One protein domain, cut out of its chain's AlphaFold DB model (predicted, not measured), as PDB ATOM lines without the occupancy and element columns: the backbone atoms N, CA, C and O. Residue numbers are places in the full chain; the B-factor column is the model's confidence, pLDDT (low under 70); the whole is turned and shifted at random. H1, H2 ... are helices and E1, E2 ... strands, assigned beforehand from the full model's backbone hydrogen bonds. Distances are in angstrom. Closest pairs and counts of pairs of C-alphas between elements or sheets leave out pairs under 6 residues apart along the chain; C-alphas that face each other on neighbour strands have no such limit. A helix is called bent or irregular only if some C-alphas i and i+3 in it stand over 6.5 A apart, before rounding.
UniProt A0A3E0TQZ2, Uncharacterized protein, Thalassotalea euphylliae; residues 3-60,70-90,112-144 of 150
ATOM      1  N   MET A   3     212.610 225.934 220.345       81.06
ATOM      2  CA  MET A   3     211.390 226.495 219.774       81.06
ATOM      3  C   MET A   3     210.486 227.003 220.896       81.06
ATOM      4  O   MET A   3     210.295 226.312 221.896       81.06
ATOM      5  N   LYS A   4     209.925 228.201 220.718       88.06
ATOM      6  CA  LYS A   4     208.989 228.828 221.652       88.06
ATOM      7  C   LYS A   4     207.621 228.962 220.987       88.06
ATOM      8  O   LYS A   4     207.542 229.501 219.887       88.06
ATOM      9  N   ILE A   5     206.576 228.457 221.637       87.94
ATOM     10  CA  ILE A   5     205.200 228.454 221.118       87.94
ATOM     11  C   ILE A   5     204.245 228.925 222.213       87.94
ATOM     12  O   ILE A   5     204.358 228.488 223.353       87.94
ATOM     13  N   THR A   6     203.283 229.775 221.867       91.88
ATOM     14  CA  THR A   6     202.168 230.154 222.743       91.88
ATOM     15  C   THR A   6     200.932 229.309 222.454       91.88
ATOM     16  O   THR A   6     200.721 228.811 221.346       91.88
ATOM     17  N   GLY A   7     200.099 229.112 223.468       92.75
ATOM     18  CA  GLY A   7     198.847 228.392 223.319       92.75
ATOM     19  C   GLY A   7     197.870 228.695 224.438       92.75
ATOM     20  O   GLY A   7     198.234 229.240 225.479       92.75
ATOM     21  N   ARG A   8     196.617 228.290 224.233       95.75
ATOM     22  CA  ARG A   8     195.526 228.500 225.184       95.75
ATOM     23  C   ARG A   8     195.037 227.193 225.776       95.75
ATOM     24  O   ARG A   8     194.813 226.220 225.053       95.75
ATOM     25  N   VAL A   9     194.866 227.162 227.093       96.94
ATOM     26  CA  VAL A   9     194.366 225.983 227.799       96.94
ATOM     27  C   VAL A   9     192.900 225.773 227.442       96.94
ATOM     28  O   VAL A   9     192.058 226.642 227.668       96.94
ATOM     29  N   ILE A  10     192.582 224.599 226.908       94.81
ATOM     30  CA  ILE A  10     191.226 224.221 226.515       94.81
ATOM     31  C   ILE A  10     190.733 223.012 227.306       94.81
ATOM     32  O   ILE A  10     191.497 222.235 227.888       94.81
ATOM     33  N   LYS A  11     189.414 222.831 227.321       94.06
ATOM     34  CA  LYS A  11     188.796 221.638 227.892       94.06
ATOM     35  C   LYS A  11     188.942 220.465 226.917       94.06
ATOM     36  O   LYS A  11     188.450 220.537 225.799       94.06
ATOM     37  N   GLY A  12     189.586 219.382 227.356       89.88
ATOM     38  CA  GLY A  12     189.597 218.103 226.635       89.88
ATOM     39  C   GLY A  12     188.506 217.141 227.113       89.88
ATOM     40  O   GLY A  12     187.619 217.515 227.877       89.88
ATOM     41  N   HIS A  13     188.617 215.867 226.730       89.19
ATOM     42  CA  HIS A  13     187.647 214.816 227.082       89.19
ATOM     43  C   HIS A  13     187.681 214.378 228.554       89.19
ATOM     44  O   HIS A  13     186.817 213.621 228.975       89.19
ATOM     45  N   GLN A  14     188.678 214.817 229.333       90.88
ATOM     46  CA  GLN A  14     188.813 214.537 230.773       90.88
ATOM     47  C   GLN A  14     189.035 213.054 231.152       90.88
ATOM     48  O   GLN A  14     188.992 212.701 232.329       90.88
ATOM     49  N   VAL A  15     189.342 212.192 230.176       90.62
ATOM     50  CA  VAL A  15     189.688 210.773 230.387       90.62
ATOM     51  C   VAL A  15     191.032 210.629 231.111       90.62
ATOM     52  O   VAL A  15     191.149 209.853 232.057       90.62
ATOM     53  N   ALA A  16     192.027 211.439 230.732       91.44
ATOM     54  CA  ALA A  16     193.361 211.427 231.336       91.44
ATOM     55  C   ALA A  16     193.343 211.655 232.856       91.44
ATOM     56  O   ALA A  16     194.146 211.068 233.577       91.44
ATOM     57  N   SER A  17     192.409 212.486 233.325       93.38
ATOM     58  CA  SER A  17     192.248 212.866 234.730       93.38
ATOM     59  C   SER A  17     191.151 212.104 235.474       93.38
ATOM     60  O   SER A  17     190.879 212.426 236.628       93.38
ATOM     61  N   GLY A  18     190.486 211.140 234.826       92.38
ATOM     62  CA  GLY A  18     189.415 210.344 235.440       92.38
ATOM     63  C   GLY A  18     188.117 211.113 235.702       92.38
ATOM     64  O   GLY A  18     187.215 210.598 236.351       92.38
ATOM     65  N   LYS A  19     187.990 212.349 235.200       91.50
ATOM     66  CA  LYS A  19     186.798 213.198 235.400       91.50
ATOM     67  C   LYS A  19     185.725 213.008 234.320       91.50
ATOM     68  O   LYS A  19     184.658 213.607 234.411       91.50
ATOM     69  N   ALA A  20     186.004 212.214 233.287       89.44
ATOM     70  CA  ALA A  20     185.040 211.880 232.245       89.44
ATOM     71  C   ALA A  20     183.948 210.945 232.786       89.44
ATOM     72  O   ALA A  20     184.253 209.850 233.253       89.44
ATOM     73  N   THR A  21     182.677 211.333 232.658       85.25
ATOM     74  CA  THR A  21     181.535 210.561 233.189       85.25
ATOM     75  C   THR A  21     181.385 209.174 232.566       85.25
ATOM     76  O   THR A  21     180.908 208.259 233.224       85.25
ATOM     77  N   ASN A  22     181.806 209.013 231.308       84.06
ATOM     78  CA  ASN A  22     181.615 207.786 230.527       84.06
ATOM     79  C   ASN A  22     182.933 207.030 230.291       84.06
ATOM     80  O   ASN A  22     183.040 206.251 229.347       84.06
ATOM     81  N   SER A  23     183.967 207.297 231.094       84.00
ATOM     82  CA  SER A  23     185.239 206.583 230.987       84.00
ATOM     83  C   SER A  23     185.277 205.395 231.949       84.00
ATOM     84  O   SER A  23     184.932 205.565 233.118       84.00
ATOM     85  N   PRO A  24     185.766 204.216 231.519       84.38
ATOM     86  CA  PRO A  24     185.980 203.088 232.425       84.38
ATOM     87  C   PRO A  24     187.146 203.324 233.405       84.38
ATOM     88  O   PRO A  24     187.337 202.553 234.341       84.38
ATOM     89  N   PHE A  25     187.940 204.384 233.211       86.12
ATOM     90  CA  PHE A  25     189.144 204.669 233.988       86.12
ATOM     91  C   PHE A  25     188.877 205.732 235.059       86.12
ATOM     92  O   PHE A  25     189.279 206.886 234.913       86.12
ATOM     93  N   SER A  26     188.228 205.348 236.161       83.94
ATOM     94  CA  SER A  26     187.880 206.270 237.261       83.94
ATOM     95  C   SER A  26     189.094 206.935 237.928       83.94
ATOM     96  O   SER A  26     189.003 208.074 238.377       83.94
ATOM     97  N   ALA A  27     190.252 206.269 237.945       88.44
ATOM     98  CA  ALA A  27     191.517 206.844 238.417       88.44
ATOM     99  C   ALA A  27     192.193 207.790 237.396       88.44
ATOM    100  O   ALA A  27     193.150 208.484 237.740       88.44
ATOM    101  N   GLY A  28     191.712 207.814 236.148       93.75
ATOM    102  CA  GLY A  28     192.342 208.486 235.011       93.75
ATOM    103  C   GLY A  28     193.460 207.666 234.367       93.75
ATOM    104  O   GLY A  28     194.198 206.944 235.039       93.75
ATOM    105  N   THR A  29     193.609 207.774 233.043       94.50
ATOM    106  CA  THR A  29     194.598 206.961 232.309       94.50
ATOM    107  C   THR A  29     196.029 207.275 232.726       94.50
ATOM    108  O   THR A  29     196.827 206.355 232.848       94.50
ATOM    109  N   ILE A  30     196.349 208.536 233.042       96.81
ATOM    110  CA  ILE A  30     197.706 208.912 233.460       96.81
ATOM    111  C   ILE A  30     198.106 208.181 234.745       96.81
ATOM    112  O   ILE A  30     199.203 207.633 234.815       96.81
ATOM    113  N   ALA A  31     197.216 208.108 235.739       96.94
ATOM    114  CA  ALA A  31     197.499 207.388 236.979       96.94
ATOM    115  C   ALA A  31     197.787 205.898 236.722       96.94
ATOM    116  O   ALA A  31     198.708 205.337 237.313       96.94
ATOM    117  N   LEU A  32     197.037 205.278 235.805       95.62
ATOM    118  CA  LEU A  32     197.190 203.870 235.429       95.62
ATOM    119  C   LEU A  32     198.455 203.608 234.596       95.62
ATOM    120  O   LEU A  32     199.077 202.558 234.735       95.62
ATOM    121  N   GLN A  33     198.854 204.557 233.751       96.88
ATOM    122  CA  GLN A  33     199.988 204.418 232.835       96.88
ATOM    123  C   GLN A  33     201.345 204.714 233.497       96.88
ATOM    124  O   GLN A  33     202.347 204.076 233.166       96.88
ATOM    125  N   LYS A  34     201.398 205.639 234.469       97.38
ATOM    126  CA  LYS A  34     202.633 206.058 235.163       97.38
ATOM    127  C   LYS A  34     203.528 204.908 235.653       97.38
ATOM    128  O   LYS A  34     204.735 204.978 235.415       97.38
ATOM    129  N   PRO A  35     203.007 203.839 236.294       97.75
ATOM    130  CA  PRO A  35     203.839 202.717 236.726       97.75
ATOM    131  C   PRO A  35     204.569 202.017 235.573       97.75
ATOM    132  O   PRO A  35     205.681 201.526 235.762       97.75
ATOM    133  N   PHE A  36     203.968 201.971 234.381       98.06
ATOM    134  CA  PHE A  36     204.579 201.374 233.195       98.06
ATOM    135  C   PHE A  36     205.676 202.279 232.639       98.06
ATOM    136  O   PHE A  36     206.785 201.808 232.405       98.06
ATOM    137  N   PHE A  37     205.417 203.584 232.521       98.12
ATOM    138  CA  PHE A  37     206.425 204.551 232.075       98.12
ATOM    139  C   PHE A  37     207.638 204.594 233.008       98.12
ATOM    140  O   PHE A  37     208.773 204.573 232.533       98.12
ATOM    141  N   LYS A  38     207.415 204.516 234.326       98.19
ATOM    142  CA  LYS A  38     208.495 204.456 235.320       98.19
ATOM    143  C   LYS A  38     209.382 203.226 235.133       98.19
ATOM    144  O   LYS A  38     210.602 203.354 235.145       98.19
ATOM    145  N   LYS A  39     208.790 202.049 234.899       97.75
ATOM    146  CA  LYS A  39     209.542 200.814 234.593       97.75
ATOM    147  C   LYS A  39     210.341 200.912 233.289       97.75
ATOM    148  O   LYS A  39     211.362 200.249 233.164       97.75
ATOM    149  N   LEU A  40     209.878 201.727 232.342       97.50
ATOM    150  CA  LEU A  40     210.519 201.956 231.047       97.50
ATOM    151  C   LEU A  40     211.529 203.121 231.062       97.50
ATOM    152  O   LEU A  40     212.140 203.402 230.034       97.50
ATOM    153  N   GLY A  41     211.737 203.772 232.213       97.88
ATOM    154  CA  GLY A  41     212.776 204.788 232.411       97.88
ATOM    155  C   GLY A  41     212.297 206.242 232.454       97.88
ATOM    156  O   GLY A  41     213.134 207.136 232.562       97.88
ATOM    157  N   LEU A  42     210.985 206.500 232.404       98.19
ATOM    158  CA  LEU A  42     210.402 207.835 232.582       98.19
ATOM    159  C   LEU A  42     209.597 207.902 233.887       98.19
ATOM    160  O   LEU A  42     208.472 207.405 233.966       98.19
ATOM    161  N   ASP A  43     210.163 208.532 234.918       97.88
ATOM    162  CA  ASP A  43     209.478 208.728 236.198       97.88
ATOM    163  C   ASP A  43     208.623 210.008 236.184       97.88
ATOM    164  O   ASP A  43     209.137 211.120 236.124       97.88
ATOM    165  N   LEU A  44     207.300 209.838 236.255       97.94
ATOM    166  CA  LEU A  44     206.307 210.921 236.298       97.94
ATOM    167  C   LEU A  44     205.608 211.005 237.668       97.94
ATOM    168  O   LEU A  44     204.485 211.509 237.758       97.94
ATOM    169  N   SER A  45     206.211 210.464 238.729       96.44
ATOM    170  CA  SER A  45     205.637 210.457 240.087       96.44
ATOM    171  C   SER A  45     205.231 211.851 240.575       96.44
ATOM    172  O   SER A  45     204.102 212.010 241.031       96.44
ATOM    173  N   GLU A  46     206.076 212.857 240.348       96.69
ATOM    174  CA  GLU A  46     205.839 214.261 240.735       96.69
ATOM    175  C   GLU A  46     204.846 215.015 239.826       96.69
ATOM    176  O   GLU A  46     204.483 216.163 240.083       96.69
ATOM    177  N   MET A  47     204.397 214.392 238.734       98.12
ATOM    178  CA  MET A  47     203.478 215.025 237.789       98.12
ATOM    179  C   MET A  47     202.028 214.883 238.251       98.12
ATOM    180  O   MET A  47     201.668 213.948 238.964       98.12
ATOM    181  N   PHE A  48     201.136 215.748 237.788       97.75
ATOM    182  CA  PHE A  48     199.709 215.605 238.047       97.75
ATOM    183  C   PHE A  48     199.119 214.376 237.321       97.75
ATOM    184  O   PHE A  48     199.606 213.957 236.269       97.75
ATOM    185  N   ASN A  49     198.061 213.773 237.873       97.06
ATOM    186  CA  ASN A  49     197.346 212.656 237.242       97.06
ATOM    187  C   ASN A  49     196.316 213.182 236.235       97.06
ATOM    188  O   ASN A  49     195.111 213.138 236.463       97.06
ATOM    189  N   GLY A  50     196.804 213.740 235.131       96.31
ATOM    190  CA  GLY A  50     195.982 214.263 234.049       96.31
ATOM    191  C   GLY A  50     196.819 215.012 233.021       96.31
ATOM    192  O   GLY A  50     198.020 215.191 233.207       96.31
ATOM    193  N   THR A  51     196.168 215.456 231.949       96.94
ATOM    194  CA  THR A  51     196.795 216.257 230.896       96.94
ATOM    195  C   THR A  51     196.201 217.660 230.838       96.94
ATOM    196  O   THR A  51     195.004 217.865 231.072       96.94
ATOM    197  N   ILE A  52     197.041 218.638 230.509       97.50
ATOM    198  CA  ILE A  52     196.618 219.968 230.069       97.50
ATOM    199  C   ILE A  52     196.460 219.887 228.552       97.50
ATOM    200  O   ILE A  52     197.409 219.524 227.863       97.50
ATOM    201  N   ASN A  53     195.278 220.213 228.028       95.19
ATOM    202  CA  ASN A  53     195.088 220.331 226.582       95.19
ATOM    203  C   ASN A  53     195.408 221.771 226.193       95.19
ATOM    204  O   ASN A  53     194.728 222.691 226.652       95.19
ATOM    205  N   LEU A  54     196.439 221.962 225.380       93.81
ATOM    206  CA  LEU A  54     196.878 223.274 224.934       93.81
ATOM    207  C   LEU A  54     196.631 223.414 223.435       93.81
ATOM    208  O   LEU A  54     197.252 222.714 222.640       93.81
ATOM    209  N   ALA A  55     195.732 224.320 223.059       91.56
ATOM    210  CA  ALA A  55     195.553 224.721 221.672       91.56
ATOM    211  C   ALA A  55     196.650 225.724 221.306       91.56
ATOM    212  O   ALA A  55     196.629 226.862 221.774       91.56
ATOM    213  N   LEU A  56     197.620 225.289 220.509       87.44
ATOM    214  CA  LEU A  56     198.724 226.114 220.044       87.44
ATOM    215  C   LEU A  56     198.217 227.203 219.099       87.44
ATOM    216  O   LEU A  56     197.373 226.954 218.225       87.44
ATOM    217  N   GLU A  57     198.758 228.401 219.269       83.19
ATOM    218  CA  GLU A  57     198.535 229.517 218.366       83.19
ATOM    219  C   GLU A  57     199.334 229.282 217.076       83.19
ATOM    220  O   GLU A  57     200.515 228.934 217.098       83.19
ATOM    221  N   GLN A  58     198.669 229.420 215.930       66.56
ATOM    222  CA  GLN A  58     199.316 229.312 214.623       66.56
ATOM    223  C   GLN A  58     200.055 230.628 214.332       66.56
ATOM    224  O   GLN A  58     199.423 231.687 214.397       66.56
ATOM    225  N   PRO A  59     201.346 230.606 213.956       50.75
ATOM    226  CA  PRO A  59     201.991 231.798 213.434       50.75
ATOM    227  C   PRO A  59     201.343 232.160 212.089       50.75
ATOM    228  O   PRO A  59     201.505 231.446 211.108       50.75
ATOM    229  N   ASN A  60     200.583 233.258 212.072       43.69
ATOM    230  CA  ASN A  60     200.087 234.000 210.908       43.69
ATOM    231  C   ASN A  60     199.630 233.167 209.685       43.69
ATOM    232  O   ASN A  60     200.411 232.900 208.781       43.69
ATOM    233  N   GLN A  70     204.956 218.740 214.099       58.81
ATOM    234  CA  GLN A  70     206.037 217.767 214.099       58.81
ATOM    235  C   GLN A  70     207.098 218.229 215.085       58.81
ATOM    236  O   GLN A  70     207.907 219.110 214.803       58.81
ATOM    237  N   PHE A  71     207.073 217.626 216.266       68.62
ATOM    238  CA  PHE A  71     208.215 217.667 217.165       68.62
ATOM    239  C   PHE A  71     209.338 216.812 216.568       68.62
ATOM    240  O   PHE A  71     209.067 215.872 215.819       68.62
ATOM    241  N   GLY A  72     210.593 217.153 216.871       74.06
ATOM    242  CA  GLY A  72     211.769 216.437 216.379       74.06
ATOM    243  C   GLY A  72     211.875 215.002 216.915       74.06
ATOM    244  O   GLY A  72     210.932 214.207 216.898       74.06
ATOM    245  N   LYS A  73     213.056 214.615 217.393       83.88
ATOM    246  CA  LYS A  73     213.227 213.305 218.032       83.88
ATOM    247  C   LYS A  73     212.531 213.306 219.400       83.88
ATOM    248  O   LYS A  73     212.728 214.230 220.175       83.88
ATOM    249  N   ALA A  74     211.743 212.271 219.691       89.38
ATOM    250  CA  ALA A  74     211.170 212.081 221.024       89.38
ATOM    251  C   ALA A  74     212.270 211.753 222.043       89.38
ATOM    252  O   ALA A  74     213.150 210.935 221.752       89.38
ATOM    253  N   ASP A  75     212.187 212.352 223.228       93.62
ATOM    254  CA  ASP A  75     213.087 212.073 224.353       93.62
ATOM    255  C   ASP A  75     212.841 210.673 224.917       93.62
ATOM    256  O   ASP A  75     213.781 209.953 225.252       93.62
ATOM    257  N   TYR A  76     211.573 210.252 224.935       95.56
ATOM    258  CA  TYR A  76     211.183 208.884 225.258       95.56
ATOM    259  C   TYR A  76     210.249 208.340 224.189       95.56
ATOM    260  O   TYR A  76     209.289 208.996 223.788       95.56
ATOM    261  N   ARG A  77     210.522 207.110 223.753       94.62
ATOM    262  CA  ARG A  77     209.662 206.350 222.852       94.62
ATOM    263  C   ARG A  77     209.439 204.967 223.426       94.62
ATOM    264  O   ARG A  77     210.365 204.163 223.492       94.62
ATOM    265  N   PHE A  78     208.201 204.688 223.796       95.56
ATOM    266  CA  PHE A  78     207.787 203.390 224.298       95.56
ATOM    267  C   PHE A  78     206.876 202.725 223.283       95.56
ATOM    268  O   PHE A  78     205.961 203.355 222.756       95.56
ATOM    269  N   LYS A  79     207.135 201.455 222.986       93.75
ATOM    270  CA  LYS A  79     206.321 200.669 222.064       93.75
ATOM    271  C   LYS A  79     205.628 199.540 222.812       93.75
ATOM    272  O   LYS A  79     206.193 199.035 223.778       93.75
ATOM    273  N   ASP A  80     204.433 199.171 222.350       93.06
ATOM    274  CA  ASP A  80     203.690 198.006 222.828       93.06
ATOM    275  C   ASP A  80     203.489 198.004 224.350       93.06
ATOM    276  O   ASP A  80     203.568 196.975 225.025       93.06
ATOM    277  N   VAL A  81     203.189 199.176 224.916       94.25
ATOM    278  CA  VAL A  81     202.941 199.311 226.349       94.25
ATOM    279  C   VAL A  81     201.522 198.838 226.652       94.25
ATOM    280  O   VAL A  81     200.538 199.546 226.432       94.25
ATOM    281  N   LYS A  82     201.414 197.618 227.179       94.31
ATOM    282  CA  LYS A  82     200.162 197.023 227.661       94.31
ATOM    283  C   LYS A  82     199.870 197.496 229.090       94.31
ATOM    284  O   LYS A  82     200.211 196.822 230.058       94.31
ATOM    285  N   TRP A  83     199.264 198.678 229.220       92.94
ATOM    286  CA  TRP A  83     198.967 199.302 230.521       92.94
ATOM    287  C   TRP A  83     197.586 198.941 231.100       92.94
ATOM    288  O   TRP A  83     197.287 199.267 232.246       92.94
ATOM    289  N   THR A  84     196.749 198.246 230.330       89.75
ATOM    290  CA  THR A  84     195.434 197.733 230.743       89.75
ATOM    291  C   THR A  84     195.193 196.349 230.136       89.75
ATOM    292  O   THR A  84     195.726 196.027 229.071       89.75
ATOM    293  N   THR A  85     194.402 195.509 230.806       86.88
ATOM    294  CA  THR A  85     193.997 194.189 230.301       86.88
ATOM    295  C   THR A  85     193.060 194.304 229.105       86.88
ATOM    296  O   THR A  85     193.220 193.559 228.136       86.88
ATOM    297  N   ASP A  86     192.162 195.287 229.133       85.38
ATOM    298  CA  ASP A  86     190.963 195.315 228.286       85.38
ATOM    299  C   ASP A  86     191.202 195.951 226.912       85.38
ATOM    300  O   ASP A  86     190.421 195.745 225.988       85.38
ATOM    301  N   TRP A  87     192.300 196.697 226.754       83.62
ATOM    302  CA  TRP A  87     192.618 197.433 225.524       83.62
ATOM    303  C   TRP A  87     193.953 196.994 224.929       83.62
ATOM    304  O   TRP A  87     194.833 196.565 225.683       83.62
ATOM    305  N   PRO A  88     194.139 197.068 223.598       88.94
ATOM    306  CA  PRO A  88     195.420 196.786 222.958       88.94
ATOM    307  C   PRO A  88     196.572 197.589 223.565       88.94
ATOM    308  O   PRO A  88     196.372 198.624 224.198       88.94
ATOM    309  N   ALA A  89     197.788 197.091 223.370       91.44
ATOM    310  CA  ALA A  89     198.969 197.852 223.728       91.44
ATOM    311  C   ALA A  89     199.057 199.136 222.884       91.44
ATOM    312  O   ALA A  89     198.621 199.162 221.734       91.44
ATOM    313  N   GLU A  90     199.626 200.189 223.463       91.56
ATOM    314  CA  GLU A  90     199.782 201.486 222.803       91.56
ATOM    315  C   GLU A  90     201.257 201.883 222.721       91.56
ATOM    316  O   GLU A  90     202.081 201.482 223.552       91.56
ATOM    317  N   GLN A 112     202.218 212.097 223.799       89.44
ATOM    318  CA  GLN A 112     201.617 211.683 222.537       89.44
ATOM    319  C   GLN A 112     201.399 210.164 222.495       89.44
ATOM    320  O   GLN A 112     202.305 209.418 222.110       89.44
ATOM    321  N   PRO A 113     200.192 209.678 222.837       87.25
ATOM    322  CA  PRO A 113     199.813 208.296 222.583       87.25
ATOM    323  C   PRO A 113     199.637 208.080 221.075       87.25
ATOM    324  O   PRO A 113     198.757 208.660 220.430       87.25
ATOM    325  N   LYS A 114     200.485 207.226 220.514       77.19
ATOM    326  CA  LYS A 114     200.459 206.749 219.135       77.19
ATOM    327  C   LYS A 114     199.746 205.405 219.104       77.19
ATOM    328  O   LYS A 114     200.353 204.342 219.093       77.19
ATOM    329  N   ALA A 115     198.428 205.455 219.102       61.12
ATOM    330  CA  ALA A 115     197.644 204.320 218.656       61.12
ATOM    331  C   ALA A 115     197.630 204.398 217.130       61.12
ATOM    332  O   ALA A 115     196.874 205.191 216.571       61.12
ATOM    333  N   GLU A 116     198.463 203.620 216.443       53.06
ATOM    334  CA  GLU A 116     198.537 203.563 214.969       53.06
ATOM    335  C   GLU A 116     197.213 203.084 214.305       53.06
ATOM    336  O   GLU A 116     197.161 202.819 213.110       53.06
ATOM    337  N   THR A 117     196.096 203.078 215.050       44.22
ATOM    338  CA  THR A 117     194.710 202.888 214.601       44.22
ATOM    339  C   THR A 117     193.696 203.806 215.317       44.22
ATOM    340  O   THR A 117     192.630 203.341 215.725       44.22
ATOM    341  N   LYS A 118     193.937 205.117 215.476       46.41
ATOM    342  CA  LYS A 118     192.822 206.049 215.786       46.41
ATOM    343  C   LYS A 118     191.962 206.292 214.543       46.41
ATOM    344  O   LYS A 118     191.936 207.388 213.989       46.41
ATOM    345  N   VAL A 119     191.205 205.278 214.125       39.84
ATOM    346  CA  VAL A 119     189.989 205.515 213.341       39.84
ATOM    347  C   VAL A 119     189.021 206.240 214.282       39.84
ATOM    348  O   VAL A 119     188.485 205.632 215.201       39.84
ATOM    349  N   GLY A 120     188.858 207.556 214.112       40.25
ATOM    350  CA  GLY A 120     187.739 208.297 214.716       40.25
ATOM    351  C   GLY A 120     188.036 209.372 215.768       40.25
ATOM    352  O   GLY A 120     187.086 209.976 216.245       40.25
ATOM    353  N   HIS A 121     189.289 209.694 216.108       40.41
ATOM    354  CA  HIS A 121     189.571 210.825 217.014       40.41
ATOM    355  C   HIS A 121     190.731 211.691 216.513       40.41
ATOM    356  O   HIS A 121     191.841 211.647 217.044       40.41
ATOM    357  N   PHE A 122     190.447 212.496 215.489       41.97
ATOM    358  CA  PHE A 122     191.277 213.639 215.127       41.97
ATOM    359  C   PHE A 122     191.130 214.701 216.221       41.97
ATOM    360  O   PHE A 122     190.101 215.368 216.315       41.97
ATOM    361  N   GLN A 123     192.145 214.843 217.076       45.28
ATOM    362  CA  GLN A 123     192.335 216.113 217.774       45.28
ATOM    363  C   GLN A 123     192.626 217.178 216.704       45.28
ATOM    364  O   GLN A 123     193.275 216.846 215.705       45.28
ATOM    365  N   PRO A 124     192.157 218.429 216.857       52.88
ATOM    366  CA  PRO A 124     192.560 219.503 215.960       52.88
ATOM    367  C   PRO A 124     194.089 219.518 215.860       52.88
ATOM    368  O   PRO A 124     194.766 219.358 216.875       52.88
ATOM    369  N   ASN A 125     194.633 219.685 214.652       64.94
ATOM    370  CA  ASN A 125     196.070 219.537 214.361       64.94
ATOM    371  C   ASN A 125     196.998 220.424 215.224       64.94
ATOM    372  O   ASN A 125     198.212 220.239 215.198       64.94
ATOM    373  N   ASN A 126     196.442 221.374 215.979       78.56
ATOM    374  CA  ASN A 126     197.141 222.302 216.856       78.56
ATOM    375  C   ASN A 126     196.930 222.052 218.361       78.56
ATOM    376  O   ASN A 126     197.321 222.908 219.144       78.56
ATOM    377  N   VAL A 127     196.306 220.954 218.800       85.81
ATOM    378  CA  VAL A 127     196.153 220.664 220.239       85.81
ATOM    379  C   VAL A 127     197.196 219.652 220.691       85.81
ATOM    380  O   VAL A 127     197.312 218.571 220.118       85.81
ATOM    381  N   VAL A 128     197.916 219.986 221.759       89.38
ATOM    382  CA  VAL A 128     198.859 219.079 222.425       89.38
ATOM    383  C   VAL A 128     198.387 218.753 223.833       89.38
ATOM    384  O   VAL A 128     197.783 219.586 224.509       89.38
ATOM    385  N   GLU A 129     198.685 217.539 224.287       94.00
ATOM    386  CA  GLU A 129     198.472 217.126 225.669       94.00
ATOM    387  C   GLU A 129     199.784 217.254 226.447       94.00
ATOM    388  O   GLU A 129     200.810 216.716 226.034       94.00
ATOM    389  N   LEU A 130     199.764 217.966 227.575       97.00
ATOM    390  CA  LEU A 130     200.933 218.171 228.431       97.00
ATOM    391  C   LEU A 130     200.750 217.441 229.758       97.00
ATOM    392  O   LEU A 130     199.719 217.595 230.416       97.00
ATOM    393  N   ILE A 131     201.773 216.706 230.180       98.38
ATOM    394  CA  ILE A 131     201.918 216.198 231.544       98.38
ATOM    395  C   ILE A 131     202.881 217.131 232.274       98.38
ATOM    396  O   ILE A 131     204.025 217.300 231.858       98.38
ATOM    397  N   ALA A 132     202.412 217.730 233.362       98.31
ATOM    398  CA  ALA A 132     203.160 218.690 234.166       98.31
ATOM    399  C   ALA A 132     202.868 218.468 235.659       98.31
ATOM    400  O   ALA A 132     201.882 217.795 235.991       98.31
ATOM    401  N   PRO A 133     203.665 219.044 236.577       98.19
ATOM    402  CA  PRO A 133     203.295 219.154 237.982       98.19
ATOM    403  C   PRO A 133     201.976 219.919 238.138       98.19
ATOM    404  O   PRO A 133     201.480 220.549 237.202       98.19
ATOM    405  N   PHE A 134     201.393 219.897 239.334       97.38
ATOM    406  CA  PHE A 134     200.214 220.717 239.600       97.38
ATOM    407  C   PHE A 134     200.554 222.215 239.472       97.38
ATOM    408  O   PHE A 134     201.365 222.742 240.234       97.38
ATOM    409  N   ILE A 135     199.915 222.906 238.522       97.44
ATOM    410  CA  ILE A 135     200.065 224.352 238.313       97.44
ATOM    411  C   ILE A 135     198.914 225.061 239.032       97.44
ATOM    412  O   ILE A 135     197.776 225.072 238.562       97.44
ATOM    413  N   ALA A 136     199.206 225.638 240.198       95.25
ATOM    414  CA  ALA A 136     198.213 226.360 240.985       95.25
ATOM    415  C   ALA A 136     197.686 227.589 240.226       95.25
ATOM    416  O   ALA A 136     198.470 228.381 239.707       95.25
ATOM    417  N   GLY A 137     196.361 227.754 240.206       94.31
ATOM    418  CA  GLY A 137     195.688 228.883 239.555       94.31
ATOM    419  C   GLY A 137     195.424 228.711 238.057       94.31
ATOM    420  O   GLY A 137     194.730 229.549 237.493       94.31
ATOM    421  N   LEU A 138     195.897 227.625 237.432       97.12
ATOM    422  CA  LEU A 138     195.679 227.383 236.006       97.12
ATOM    423  C   LEU A 138     194.208 227.069 235.699       97.12
ATOM    424  O   LEU A 138     193.619 226.151 236.276       97.12
ATOM    425  N   SER A 139     193.643 227.796 234.744       96.69
ATOM    426  CA  SER A 139     192.241 227.724 234.337       96.69
ATOM    427  C   SER A 139     192.091 227.554 232.824       96.69
ATOM    428  O   SER A 139     193.011 227.786 232.042       96.69
ATOM    429  N   TYR A 140     190.903 227.132 232.380       96.31
ATOM    430  CA  TYR A 140     190.580 227.163 230.952       96.31
ATOM    431  C   TYR A 140     190.589 228.606 230.440       96.31
ATOM    432  O   TYR A 140     190.060 229.499 231.094       96.31
ATOM    433  N   GLY A 141     191.152 228.812 229.251       95.62
ATOM    434  CA  GLY A 141     191.332 230.135 228.655       95.62
ATOM    435  C   GLY A 141     192.676 230.788 228.975       95.62
ATOM    436  O   GLY A 141     193.053 231.712 228.253       95.62
ATOM    437  N   ASP A 142     193.414 230.284 229.967       97.19
ATOM    438  CA  ASP A 142     194.746 230.791 230.290       97.19
ATOM    439  C   ASP A 142     195.727 230.539 229.149       97.19
ATOM    440  O   ASP A 142     195.659 229.530 228.441       97.19
ATOM    441  N   GLU A 143     196.659 231.469 228.995       96.81
ATOM    442  CA  GLU A 143     197.763 231.344 228.059       96.81
ATOM    443  C   GLU A 143     198.952 230.652 228.728       96.81
ATOM    444  O   GLU A 143     199.301 230.940 229.882       96.81
ATOM    445  N   LEU A 144     199.565 229.735 227.985       97.12
ATOM    446  CA  LEU A 144     200.829 229.104 228.323       97.12
ATOM    447  C   LEU A 144     201.825 229.339 227.198       97.12
ATOM    448  O   LEU A 144     201.488 229.276 226.016       97.12
TER     449      LEU A 144
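This is residues 3 to 60, 70 to 90 and 112 to 144 of the 150 residues of an uncharacterized protein of Thalassotalea euphylliae (UniProt A0A3E0TQZ2). With little regular structure, this model has a small, strongly twisted sheet of E1, E2 and E5 toward one end of its longest axis, H1 and E3 toward the other, and long loops. Of 112 printed residues, 38 are in one named helix and five named strands, ordered E1 H1 E2 E3 E4 E5; the class is mixed. The sheet, E1 - E2 - E5, is antiparallel. The whole is compact: radius of gyration of the C-alphas 14.7 A, spans 43 by 30 by 30 A.

Find C-alpha 3 at (211.390, 226.495, 219.774); there E1, residues 3 to 10, begins its 21.4 A. H1, residues 29 to 39, runs 16.3 A, only just irregular: C-alphas 32 and 35 are 6.9 A apart. Next come E2, residues 52 to 56, E3, residues 76 to 81, and E4, residues 112 to 114. E5, residues 127 to 131, ends at C-alpha 131, (201.918, 216.198, 231.544).

At inner strand E2, find N 8 and O 55 of the E1 pair 2.8 A apart, and N 130 and O 52 of the E5 pair 2.8 A apart, within hydrogen-bond range. H1, with 5 of 7 O i to N i+4 pairs within range, is not on the sheet; its closest C-alphas to E3 are Phe 36 and Val 81, 7.3 A.

The printed part has two cuts: across the first, with 9 residues not printed, C-alphas 60 and 70 are 17.6 A apart, and across the second, with 21 not printed, C-alphas 90 and 112 are 10.4 A apart. Links E1 to H1, H1 to E2 and E4 to E5 are long. Confidence is under 70 at residues 58 to 60, 70 to 71 and 115 to 125.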